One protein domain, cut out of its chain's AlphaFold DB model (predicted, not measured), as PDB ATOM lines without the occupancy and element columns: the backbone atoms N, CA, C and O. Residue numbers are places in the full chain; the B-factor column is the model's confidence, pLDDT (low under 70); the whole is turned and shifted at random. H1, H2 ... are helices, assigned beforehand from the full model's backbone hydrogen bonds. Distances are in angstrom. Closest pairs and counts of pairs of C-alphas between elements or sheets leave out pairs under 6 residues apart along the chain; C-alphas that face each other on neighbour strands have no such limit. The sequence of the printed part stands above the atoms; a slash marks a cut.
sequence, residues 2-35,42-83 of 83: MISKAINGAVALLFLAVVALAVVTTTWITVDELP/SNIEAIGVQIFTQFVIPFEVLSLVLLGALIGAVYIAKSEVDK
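Overview. This is residues 2 to 35 and 42 to 83 of the 83 residues of the protein "Dehydrogenase" of Methanosarcinaceae archaeon (UniProt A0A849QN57). Two long helices, H1 and H3, run out and back with an open gap between them, and short H2 makes an L-shaped corner with the beginning of H3. The printed part has 76 residues with three named helices, H1, H2, H3 in chain order, and no named strand: all helix. It is extended, with a radius of gyration of the C-alphas of 19.1 A and spans of 55 by 33 by 20 A.

Arrangement. Start at H1, residues 2 to 25, which is apart from H2, residues 44 to 52, and from H3, residues 56 to 81. H2 and H3 are close but not clearly touching; look at their closest C-alphas, Ile 51 and Phe 59, 6.5 A apart. Their lines are about perpendicular, at 86 degrees. In H1, H2 and H3 every O i to N i+4 pair is within hydrogen-bond range.

Along the chain. Find C-alpha 2 at (-32.974, 11.014, -17.569); H1 runs 34.5 A from there to C-alpha 25. H2 measures 12.2 A. H3 runs 37.7 A to C-alpha 81 at (-47.138, -10.986, -37.499).

Size, cuts and confidence. Residues 36 to 41 are not printed; C-alphas 35 and 42 are 12.1 A apart across this cut, in the link H1 to H2. The link H2 to H3 is tight. Residues 2 to 35 and 61 to 83 stand free. Confidence is under 70 at residues 2, 31 to 35, 42 and 82 to 83.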
ATOM      1  N   MET A   2     -33.391   9.791 -16.850       67.06
ATOM      2  CA  MET A   2     -32.974  11.014 -17.569       67.06
ATOM      3  C   MET A   2     -31.483  11.027 -17.953       67.06
ATOM      4  O   MET A   2     -31.127  11.580 -18.986       67.06
ATOM      5  N   ILE A   3     -30.630  10.353 -17.171       78.25
ATOM      6  CA  ILE A   3     -29.176  10.322 -17.395       78.25
ATOM      7  C   ILE A   3     -28.790   9.593 -18.694       78.25
ATOM      8  O   ILE A   3     -27.969  10.088 -19.452       78.25
ATOM      9  N   SER A   4     -29.436   8.464 -19.014       80.44
ATOM     10  CA  SER A   4     -29.172   7.719 -20.253       80.44
ATOM     11  C   SER A   4     -29.695   8.456 -21.484       80.44
ATOM     12  O   SER A   4     -29.048   8.444 -22.524       80.44
ATOM     13  N   LYS A   5     -30.823   9.169 -21.359       78.69
ATOM     14  CA  LYS A   5     -31.330  10.058 -22.416       78.69
ATOM     15  C   LYS A   5     -30.358  11.207 -22.706       78.69
ATOM     16  O   LYS A   5     -30.131  11.517 -23.870       78.69
ATOM     17  N   ALA A   6     -29.759  11.795 -21.668       87.12
ATOM     18  CA  ALA A   6     -28.754  12.846 -21.815       87.12
ATOM     19  C   ALA A   6     -27.459  12.328 -22.465       87.12
ATOM     20  O   ALA A   6     -26.935  12.967 -23.373       87.12
ATOM     21  N   ILE A   7     -26.983  11.145 -22.061       92.62
ATOM     22  CA  ILE A   7     -25.794  10.503 -22.647       92.62
ATOM     23  C   ILE A   7     -26.027  10.168 -24.125       92.62
ATOM     24  O   ILE A   7     -25.206  10.520 -24.967       92.62
ATOM     25  N   ASN A   8     -27.167   9.564 -24.462       89.00
ATOM     26  CA  ASN A   8     -27.502   9.243 -25.850       89.00
ATOM     27  C   ASN A   8     -27.612  10.510 -26.714       89.00
ATOM     28  O   ASN A   8     -27.151  10.516 -27.851       89.00
ATOM     29  N   GLY A   9     -28.173  11.595 -26.165       93.25
ATOM     30  CA  GLY A   9     -28.219  12.895 -26.835       93.25
ATOM     31  C   GLY A   9     -26.827  13.484 -27.083       93.25
ATOM     32  O   GLY A   9     -26.555  13.970 -28.177       93.25
ATOM     33  N   ALA A  10     -25.923  13.383 -26.105       94.81
ATOM     34  CA  ALA A  10     -24.541  13.836 -26.252       94.81
ATOM     35  C   ALA A  10     -23.775  13.023 -27.309       94.81
ATOM     36  O   ALA A  10     -23.073  13.602 -28.134       94.81
ATOM     37  N   VAL A  11     -23.954  11.698 -27.332       94.81
ATOM     38  CA  VAL A  11     -23.344  10.818 -28.343       94.81
ATOM     39  C   VAL A  11     -23.869  11.141 -29.743       94.81
ATOM     40  O   VAL A  11     -23.079  11.248 -30.678       94.81
ATOM     41  N   ALA A  12     -25.179  11.358 -29.887       92.75
ATOM     42  CA  ALA A  12     -25.774  11.740 -31.165       92.75
ATOM     43  C   ALA A  12     -25.238  13.090 -31.663       92.75
ATOM     44  O   ALA A  12     -24.869  13.201 -32.830       92.75
ATOM     45  N   LEU A  13     -25.137  14.092 -30.783       96.44
ATOM     46  CA  LEU A  13     -24.570  15.399 -31.126       96.44
ATOM     47  C   LEU A  13     -23.098  15.305 -31.528       96.44
ATOM     48  O   LEU A  13     -22.688  15.954 -32.487       96.44
ATOM     49  N   LEU A  14     -22.315  14.483 -30.830       96.31
ATOM     50  CA  LEU A  14     -20.901  14.287 -31.135       96.31
ATOM     51  C   LEU A  14     -20.717  13.597 -32.492       96.31
ATOM     52  O   LEU A  14     -19.902  14.040 -33.296       96.31
ATOM     53  N   PHE A  15     -21.523  12.576 -32.788       93.94
ATOM     54  CA  PHE A  15     -21.546  11.943 -34.107       93.94
ATOM     55  C   PHE A  15     -21.905  12.944 -35.214       93.94
ATOM     56  O   PHE A  15     -21.212  13.024 -36.227       93.94
ATOM     57  N   LEU A  16     -22.938  13.764 -34.998       97.12
ATOM     58  CA  LEU A  16     -23.371  14.784 -35.956       97.12
ATOM     59  C   LEU A  16     -22.284  15.841 -36.192       97.12
ATOM     60  O   LEU A  16     -22.054  16.239 -37.330       97.12
ATOM     61  N   ALA A  17     -21.571  16.247 -35.138       96.88
ATOM     62  CA  ALA A  17     -20.446  17.173 -35.237       96.88
ATOM     63  C   ALA A  17     -19.283  16.590 -36.055       96.88
ATOM     64  O   ALA A  17     -18.710  17.295 -36.882       96.88
ATOM     65  N   VAL A  18     -18.962  15.305 -35.874       96.75
ATOM     66  CA  VAL A  18     -17.925  14.616 -36.661       96.75
ATOM     67  C   VAL A  18     -18.322  14.524 -38.134       96.75
ATOM     68  O   VAL A  18     -17.504  14.825 -39.001       96.75
ATOM     69  N   VAL A  19     -19.575  14.166 -38.428       95.31
ATOM     70  CA  VAL A  19     -20.087  14.125 -39.808       95.31
ATOM     71  C   VAL A  19     -20.048  15.515 -40.444       95.31
ATOM     72  O   VAL A  19     -19.567  15.661 -41.565       95.31
ATOM     73  N   ALA A  20     -20.497  16.546 -39.725       96.25
ATOM     74  CA  ALA A  20     -20.465  17.921 -40.211       96.25
ATOM     75  C   ALA A  20     -19.031  18.388 -40.493       96.25
ATOM     76  O   ALA A  20     -18.775  18.974 -41.542       96.25
ATOM     77  N   LEU A  21     -18.087  18.080 -39.597       96.44
ATOM     78  CA  LEU A  21     -16.676  18.385 -39.802       96.44
ATOM     79  C   LEU A  21     -16.150  17.693 -41.061       96.44
ATOM     80  O   LEU A  21     -15.585  18.368 -41.912       96.44
ATOM     81  N   ALA A  22     -16.401  16.390 -41.216       94.06
ATOM     82  CA  ALA A  22     -15.972  15.633 -42.388       94.06
ATOM     83  C   ALA A  22     -16.508  16.243 -43.694       94.06
ATOM     84  O   ALA A  22     -15.749  16.412 -44.646       94.06
ATOM     85  N   VAL A  23     -17.786  16.635 -43.728       94.38
ATOM     86  CA  VAL A  23     -18.413  17.285 -44.892       94.38
ATOM     87  C   VAL A  23     -17.750  18.626 -45.213       94.38
ATOM     88  O   VAL A  23     -17.462  18.893 -46.377       94.38
ATOM     89  N   VAL A  24     -17.481  19.458 -44.205       94.75
ATOM     90  CA  VAL A  24     -16.904  20.800 -44.406       94.75
ATOM     91  C   VAL A  24     -15.419  20.739 -44.771       94.75
ATOM     92  O   VAL A  24     -14.946  21.568 -45.542       94.75
ATOM     93  N   THR A  25     -14.672  19.765 -44.245       93.81
ATOM     94  CA  THR A  25     -13.242  19.601 -44.552       93.81
ATOM     95  C   THR A  25     -12.985  18.842 -45.850       93.81
ATOM     96  O   THR A  25     -11.849  18.806 -46.317       93.81
ATOM     97  N   THR A  26     -14.009  18.207 -46.420       91.00
ATOM     98  CA  THR A  26     -13.888  17.524 -47.709       91.00
ATOM     99  C   THR A  26     -13.787  18.564 -48.821       91.00
ATOM    100  O   THR A  26     -14.651  19.426 -48.961       91.00
ATOM    101  N   THR A  27     -12.735  18.481 -49.633       86.50
ATOM    102  CA  THR A  27     -12.624  19.250 -50.876       86.50
ATOM    103  C   THR A  27     -13.588  18.672 -51.904       86.50
ATOM    104  O   THR A  27     -13.333  17.614 -52.480       86.50
ATOM    105  N   TRP A  28     -14.714  19.350 -52.103       84.25
ATOM    106  CA  TRP A  28     -15.704  18.990 -53.113       84.25
ATOM    107  C   TRP A  28     -15.239  19.459 -54.491       84.25
ATOM    108  O   TRP A  28     -14.820  20.604 -54.638       84.25
ATOM    109  N   ILE A  29     -15.339  18.584 -55.491       77.75
ATOM    110  CA  ILE A  29     -15.112  18.946 -56.895       77.75
ATOM    111  C   ILE A  29     -16.207  19.931 -57.308       77.75
ATOM    112  O   ILE A  29     -17.398  19.663 -57.116       77.75
ATOM    113  N   THR A  30     -15.807  21.077 -57.845       75.94
ATOM    114  CA  THR A  30     -16.742  22.093 -58.334       75.94
ATOM    115  C   THR A  30     -17.229  21.746 -59.740       75.94
ATOM    116  O   THR A  30     -16.555  21.055 -60.499       75.94
ATOM    117  N   VAL A  31     -18.435  22.201 -60.101       67.06
ATOM    118  CA  VAL A  31     -19.060  21.880 -61.402       67.06
ATOM    119  C   VAL A  31     -18.186  22.327 -62.582       67.06
ATOM    120  O   VAL A  31     -18.194  21.683 -63.627       67.06
ATOM    121  N   ASP A  32     -17.379  23.372 -62.389       67.69
ATOM    122  CA  ASP A  32     -16.458  23.912 -63.393       67.69
ATOM    123  C   ASP A  32     -15.249  23.001 -63.675       67.69
ATOM    124  O   ASP A  32     -14.609  23.127 -64.718       67.69
ATOM    125  N   GLU A  33     -14.952  22.057 -62.780       64.94
ATOM    126  CA  GLU A  33     -13.852  21.090 -62.905       64.94
ATOM    127  C   GLU A  33     -14.307  19.758 -63.527       64.94
ATOM    128  O   GLU A  33     -13.492  18.861 -63.758       64.94
ATOM    129  N   LEU A  34     -15.605  19.613 -63.816       64.88
ATOM    130  CA  LEU A  34     -16.134  18.432 -64.487       64.88
ATOM    131  C   LEU A  34     -15.786  18.468 -65.985       64.88
ATOM    132  O   LEU A  34     -15.876  19.523 -66.619       64.88
ATOM    133  N   PRO A  35     -15.438  17.322 -66.600       61.75
ATOM    134  CA  PRO A  35     -15.253  17.248 -68.042       61.75
ATOM    135  C   PRO A  35     -16.526  17.729 -68.753       61.75
ATOM    136  O   PRO A  35     -17.567  17.082 -68.671       61.75
ATOM    137  N   SER A  42     -23.838  10.129 -69.315       63.34
ATOM    138  CA  SER A  42     -24.024   8.960 -68.456       63.34
ATOM    139  C   SER A  42     -22.796   8.712 -67.580       63.34
ATOM    140  O   SER A  42     -21.941   7.884 -67.872       63.34
ATOM    141  N   ASN A  43     -22.746   9.392 -66.435       73.81
ATOM    142  CA  ASN A  43     -21.732   9.171 -65.395       73.81
ATOM    143  C   ASN A  43     -21.940   7.846 -64.617       73.81
ATOM    144  O   ASN A  43     -21.207   7.540 -63.682       73.81
ATOM    145  N   ILE A  44     -22.954   7.042 -64.963       83.88
ATOM    146  CA  ILE A  44     -23.267   5.791 -64.252       83.88
ATOM    147  C   ILE A  44     -22.142   4.768 -64.432       83.88
ATOM    148  O   ILE A  44     -21.763   4.110 -63.465       83.88
ATOM    149  N   GLU A  45     -21.586   4.650 -65.640       85.12
ATOM    150  CA  GLU A  45     -20.490   3.714 -65.918       85.12
ATOM    151  C   GLU A  45     -19.226   4.101 -65.146       85.12
ATOM    152  O   GLU A  45     -18.658   3.272 -64.438       85.12
ATOM    153  N   ALA A  46     -18.832   5.375 -65.202       84.69
ATOM    154  CA  ALA A  46     -17.659   5.877 -64.492       84.69
ATOM    155  C   ALA A  46     -17.798   5.738 -62.965       84.69
ATOM    156  O   ALA A  46     -16.858   5.299 -62.296       84.69
ATOM    157  N   ILE A  47     -18.979   6.031 -62.408       86.62
ATOM    158  CA  ILE A  47     -19.274   5.787 -60.988       86.62
ATOM    159  C   ILE A  47     -19.192   4.290 -60.673       86.62
ATOM    160  O   ILE A  47     -18.571   3.916 -59.679       86.62
ATOM    161  N   GLY A  48     -19.775   3.432 -61.514       89.31
ATOM    162  CA  GLY A  48     -19.714   1.980 -61.352       89.31
ATOM    163  C   GLY A  48     -18.274   1.471 -61.301       89.31
ATOM    164  O   GLY A  48     -17.908   0.762 -60.362       89.31
ATOM    165  N   VAL A  49     -17.433   1.900 -62.245       91.75
ATOM    166  CA  VAL A  49     -16.004   1.561 -62.264       91.75
ATOM    167  C   VAL A  49     -15.331   2.003 -60.969       91.75
ATOM    168  O   VAL A  49     -14.630   1.197 -60.357       91.75
ATOM    169  N   GLN A  50     -15.569   3.227 -60.496       92.19
ATOM    170  CA  GLN A  50     -14.898   3.706 -59.287       92.19
ATOM    171  C   GLN A  50     -15.383   3.051 -57.999       92.19
ATOM    172  O   GLN A  50     -14.561   2.770 -57.126       92.19
ATOM    173  N   ILE A  51     -16.674   2.737 -57.882       93.31
ATOM    174  CA  ILE A  51     -17.211   1.997 -56.733       93.31
ATOM    175  C   ILE A  51     -16.567   0.609 -56.634       93.31
ATOM    176  O   ILE A  51     -16.164   0.200 -55.547       93.31
ATOM    177  N   PHE A  52     -16.417  -0.096 -57.759       93.12
ATOM    178  CA  PHE A  52     -15.888  -1.463 -57.774       93.12
ATOM    179  C   PHE A  52     -14.360  -1.569 -57.875       93.12
ATOM    180  O   PHE A  52     -13.829  -2.675 -57.804       93.12
ATOM    181  N   THR A  53     -13.640  -0.454 -58.020       94.06
ATOM    182  CA  THR A  53     -12.170  -0.453 -58.092       94.06
ATOM    183  C   THR A  53     -11.561   0.380 -56.968       94.06
ATOM    184  O   THR A  53     -11.046  -0.174 -55.997       94.06
ATOM    185  N   GLN A  54     -11.648   1.707 -57.056       94.50
ATOM    186  CA  GLN A  54     -11.032   2.634 -56.107       94.50
ATOM    187  C   GLN A  54     -11.719   2.633 -54.734       94.50
ATOM    188  O   GLN A  54     -11.048   2.760 -53.709       94.50
ATOM    189  N   PHE A  55     -13.044   2.473 -54.698       95.00
ATOM    190  CA  PHE A  55     -13.854   2.556 -53.479       95.00
ATOM    191  C   PHE A  55     -14.416   1.202 -53.023       95.00
ATOM    192  O   PHE A  55     -15.433   1.161 -52.329       95.00
ATOM    193  N   VAL A  56     -13.725   0.102 -53.336       96.31
ATOM    194  CA  VAL A  56     -14.174  -1.256 -52.984       96.31
ATOM    195  C   VAL A  56     -14.375  -1.441 -51.473       96.31
ATOM    196  O   VAL A  56     -15.430  -1.896 -51.047       96.31
ATOM    197  N   ILE A  57     -13.420  -0.998 -50.644       96.69
ATOM    198  CA  ILE A  57     -13.503  -1.146 -49.181       96.69
ATOM    199  C   ILE A  57     -14.660  -0.313 -48.585       96.69
ATOM    200  O   ILE A  57     -15.458  -0.858 -47.822       96.69
ATOM    201  N   PRO A  58     -14.832   0.981 -48.933       93.25
ATOM    202  CA  PRO A  58     -16.028   1.735 -48.550       93.25
ATOM    203  C   PRO A  58     -17.349   1.088 -48.993       93.25
ATOM    204  O   PRO A  58     -18.310   1.079 -48.220       93.25
ATOM    205  N   PHE A  59     -17.407   0.538 -50.210       96.50
ATOM    206  CA  PHE A  59     -18.595  -0.146 -50.725       96.50
ATOM    207  C   PHE A  59     -18.941  -1.397 -49.908       96.50
ATOM    208  O   PHE A  59     -20.110  -1.616 -49.583       96.50
ATOM    209  N   GLU A  60     -17.942  -2.179 -49.498       96.38
ATOM    210  CA  GLU A  60     -18.142  -3.344 -48.631       96.38
ATOM    211  C   GLU A  60     -18.733  -2.951 -47.273       96.38
ATOM    212  O   GLU A  60     -19.730  -3.537 -46.841       96.38
ATOM    213  N   VAL A  61     -18.195  -1.916 -46.624       97.31
ATOM    214  CA  VAL A  61     -18.747  -1.412 -45.356       97.31
ATOM    215  C   VAL A  61     -20.199  -0.963 -45.535       97.31
ATOM    216  O   VAL A  61     -21.059  -1.323 -44.729       97.31
ATOM    217  N   LEU A  62     -20.496  -0.233 -46.615       96.44
ATOM    218  CA  LEU A  62     -21.860   0.183 -46.933       96.44
ATOM    219  C   LEU A  62     -22.786  -1.026 -47.133       96.44
ATOM    220  O   LEU A  62     -23.901  -1.034 -46.613       96.44
ATOM    221  N   SER A  63     -22.326  -2.068 -47.829       96.94
ATOM    222  CA  SER A  63     -23.111  -3.286 -48.062       96.94
ATOM    223  C   SER A  63     -23.479  -4.012 -46.762       96.94
ATOM    224  O   SER A  63     -24.617  -4.458 -46.612       96.94
ATOM    225  N   LEU A  64     -22.573  -4.053 -45.777       97.88
ATOM    226  CA  LEU A  64     -22.842  -4.632 -44.457       97.88
ATOM    227  C   LEU A  64     -23.840  -3.792 -43.656       97.88
ATOM    228  O   LEU A  64     -24.709  -4.346 -42.980       97.88
ATOM    229  N   VAL A  65     -23.756  -2.463 -43.754       97.31
ATOM    230  CA  VAL A  65     -24.737  -1.557 -43.139       97.31
ATOM    231  C   VAL A  65     -26.125  -1.784 -43.738       97.31
ATOM    232  O   VAL A  65     -27.097  -1.929 -42.995       97.31
ATOM    233  N   LEU A  66     -26.225  -1.874 -45.068       97.62
ATOM    234  CA  LEU A  66     -27.482  -2.152 -45.767       97.62
ATOM    235  C   LEU A  66     -28.037  -3.539 -45.414       97.62
ATOM    236  O   LEU A  66     -29.241  -3.677 -45.191       97.62
ATOM    237  N   LEU A  67     -27.173  -4.549 -45.289       98.19
ATOM    238  CA  LEU A  67     -27.559  -5.881 -44.827       98.19
ATOM    239  C   LEU A  67     -28.118  -5.841 -43.399       98.19
ATOM    240  O   LEU A  67     -29.185  -6.396 -43.140       98.19
ATOM    241  N   GLY A  68     -27.443  -5.149 -42.478       98.06
ATOM    242  CA  GLY A  68     -27.926  -4.960 -41.108       98.06
ATOM    243  C   GLY A  68     -29.277  -4.238 -41.057       98.06
ATOM    244  O   GLY A  68     -30.166  -4.647 -40.309       98.06
ATOM    245  N   ALA A  69     -29.464  -3.217 -41.898       97.75
ATOM    246  CA  ALA A  69     -30.734  -2.506 -42.029       97.75
ATOM    247  C   ALA A  69     -31.861  -3.423 -42.534       97.75
ATOM    248  O   ALA A  69     -32.954  -3.416 -41.966       97.75
ATOM    249  N   LEU A  70     -31.590  -4.257 -43.547       98.06
ATOM    250  CA  LEU A  70     -32.545  -5.241 -44.064       98.06
ATOM    251  C   LEU A  70     -32.941  -6.257 -42.985       98.06
ATOM    252  O   LEU A  70     -34.129  -6.519 -42.792       98.06
ATOM    253  N   ILE A  71     -31.964  -6.795 -42.249       97.62
ATOM    254  CA  ILE A  71     -32.213  -7.723 -41.135       97.62
ATOM    255  C   ILE A  71     -33.094  -7.054 -40.071       97.62
ATOM    256  O   ILE A  71     -34.070  -7.654 -39.617       97.62
ATOM    257  N   GLY A  72     -32.796  -5.804 -39.704       96.62
ATOM    258  CA  GLY A  72     -33.604  -5.029 -38.761       96.62
ATOM    259  C   GLY A  72     -35.044  -4.827 -39.238       96.62
ATOM    260  O   GLY A  72     -35.980  -5.027 -38.463       96.62
ATOM    261  N   ALA A  73     -35.239  -4.506 -40.519       96.69
ATOM    262  CA  ALA A  73     -36.566  -4.349 -41.111       96.69
ATOM    263  C   ALA A  73     -37.371  -5.662 -41.084       96.69
ATOM    264  O   ALA A  73     -38.527  -5.666 -40.659       96.69
ATOM    265  N   VAL A  74     -36.753  -6.785 -41.466       95.81
ATOM    266  CA  VAL A  74     -37.387  -8.116 -41.428       95.81
ATOM    267  C   VAL A  74     -37.745  -8.521 -39.999       95.81
ATOM    268  O   VAL A  74     -38.832  -9.049 -39.763       95.81
ATOM    269  N   TYR A  75     -36.866  -8.255 -39.030       96.06
ATOM    270  CA  TYR A  75     -37.133  -8.541 -37.622       96.06
ATOM    271  C   TYR A  75     -38.363  -7.780 -37.102       96.06
ATOM    272  O   TYR A  75     -39.226  -8.378 -36.453       96.06
ATOM    273  N   ILE A  76     -38.470  -6.486 -37.426       95.12
ATOM    274  CA  ILE A  76     -39.629  -5.660 -37.066       95.12
ATOM    275  C   ILE A  76     -40.902  -6.226 -37.705       95.12
ATOM    276  O   ILE A  76     -41.868  -6.478 -36.986       95.12
ATOM    277  N   ALA A  77     -40.875  -6.513 -39.011       94.69
ATOM    278  CA  ALA A  77     -42.025  -7.051 -39.738       94.69
ATOM    279  C   ALA A  77     -42.500  -8.402 -39.174       94.69
ATOM    280  O   ALA A  77     -43.694  -8.619 -38.983       94.69
ATOM    281  N   LYS A  78     -41.568  -9.300 -38.831       91.12
ATOM    282  CA  LYS A  78     -41.891 -10.583 -38.190       91.12
ATOM    283  C   LYS A  78     -42.564 -10.383 -36.826       91.12
ATOM    284  O   LYS A  78     -43.520 -11.081 -36.508       91.12
ATOM    285  N   SER A  79     -42.081  -9.438 -36.018       78.12
ATOM    286  CA  SER A  79     -42.636  -9.178 -34.680       78.12
ATOM    287  C   SER A  79     -44.069  -8.628 -34.688       78.12
ATOM    288  O   SER A  79     -44.732  -8.654 -33.653       78.12
ATOM    289  N   GLU A  80     -44.530  -8.111 -35.827       75.50
ATOM    290  CA  GLU A  80     -45.898  -7.632 -36.025       75.50
ATOM    291  C   GLU A  80     -46.854  -8.756 -36.437       75.50
ATOM    292  O   GLU A  80     -48.017  -8.713 -36.068       75.50
ATOM    293  N   VAL A  81     -46.357  -9.791 -37.125       73.31
ATOM    294  CA  VAL A  81     -47.138 -10.986 -37.499       73.31
ATOM    295  C   VAL A  81     -47.354 -11.937 -36.315       73.31
ATOM    296  O   VAL A  81     -48.375 -12.613 -36.250       73.31
ATOM    297  N   ASP A  82     -46.399 -11.996 -35.380       63.38
ATOM    298  CA  ASP A  82     -46.479 -12.849 -34.182       63.38
ATOM    299  C   ASP A  82     -47.353 -12.242 -33.049       63.38
ATOM    300  O   ASP A  82     -47.478 -12.854 -31.984       63.38
ATOM    301  N   LYS A  83     -47.925 -11.042 -33.239       52.62
ATOM    302  CA  LYS A  83     -48.888 -10.398 -32.322       52.62
ATOM    303  C   LYS A  83     -50.313 -10.541 -32.836       52.62
ATOM    304  O   LYS A  83     -51.207 -10.677 -31.971       52.62
TER     305      LYS A  83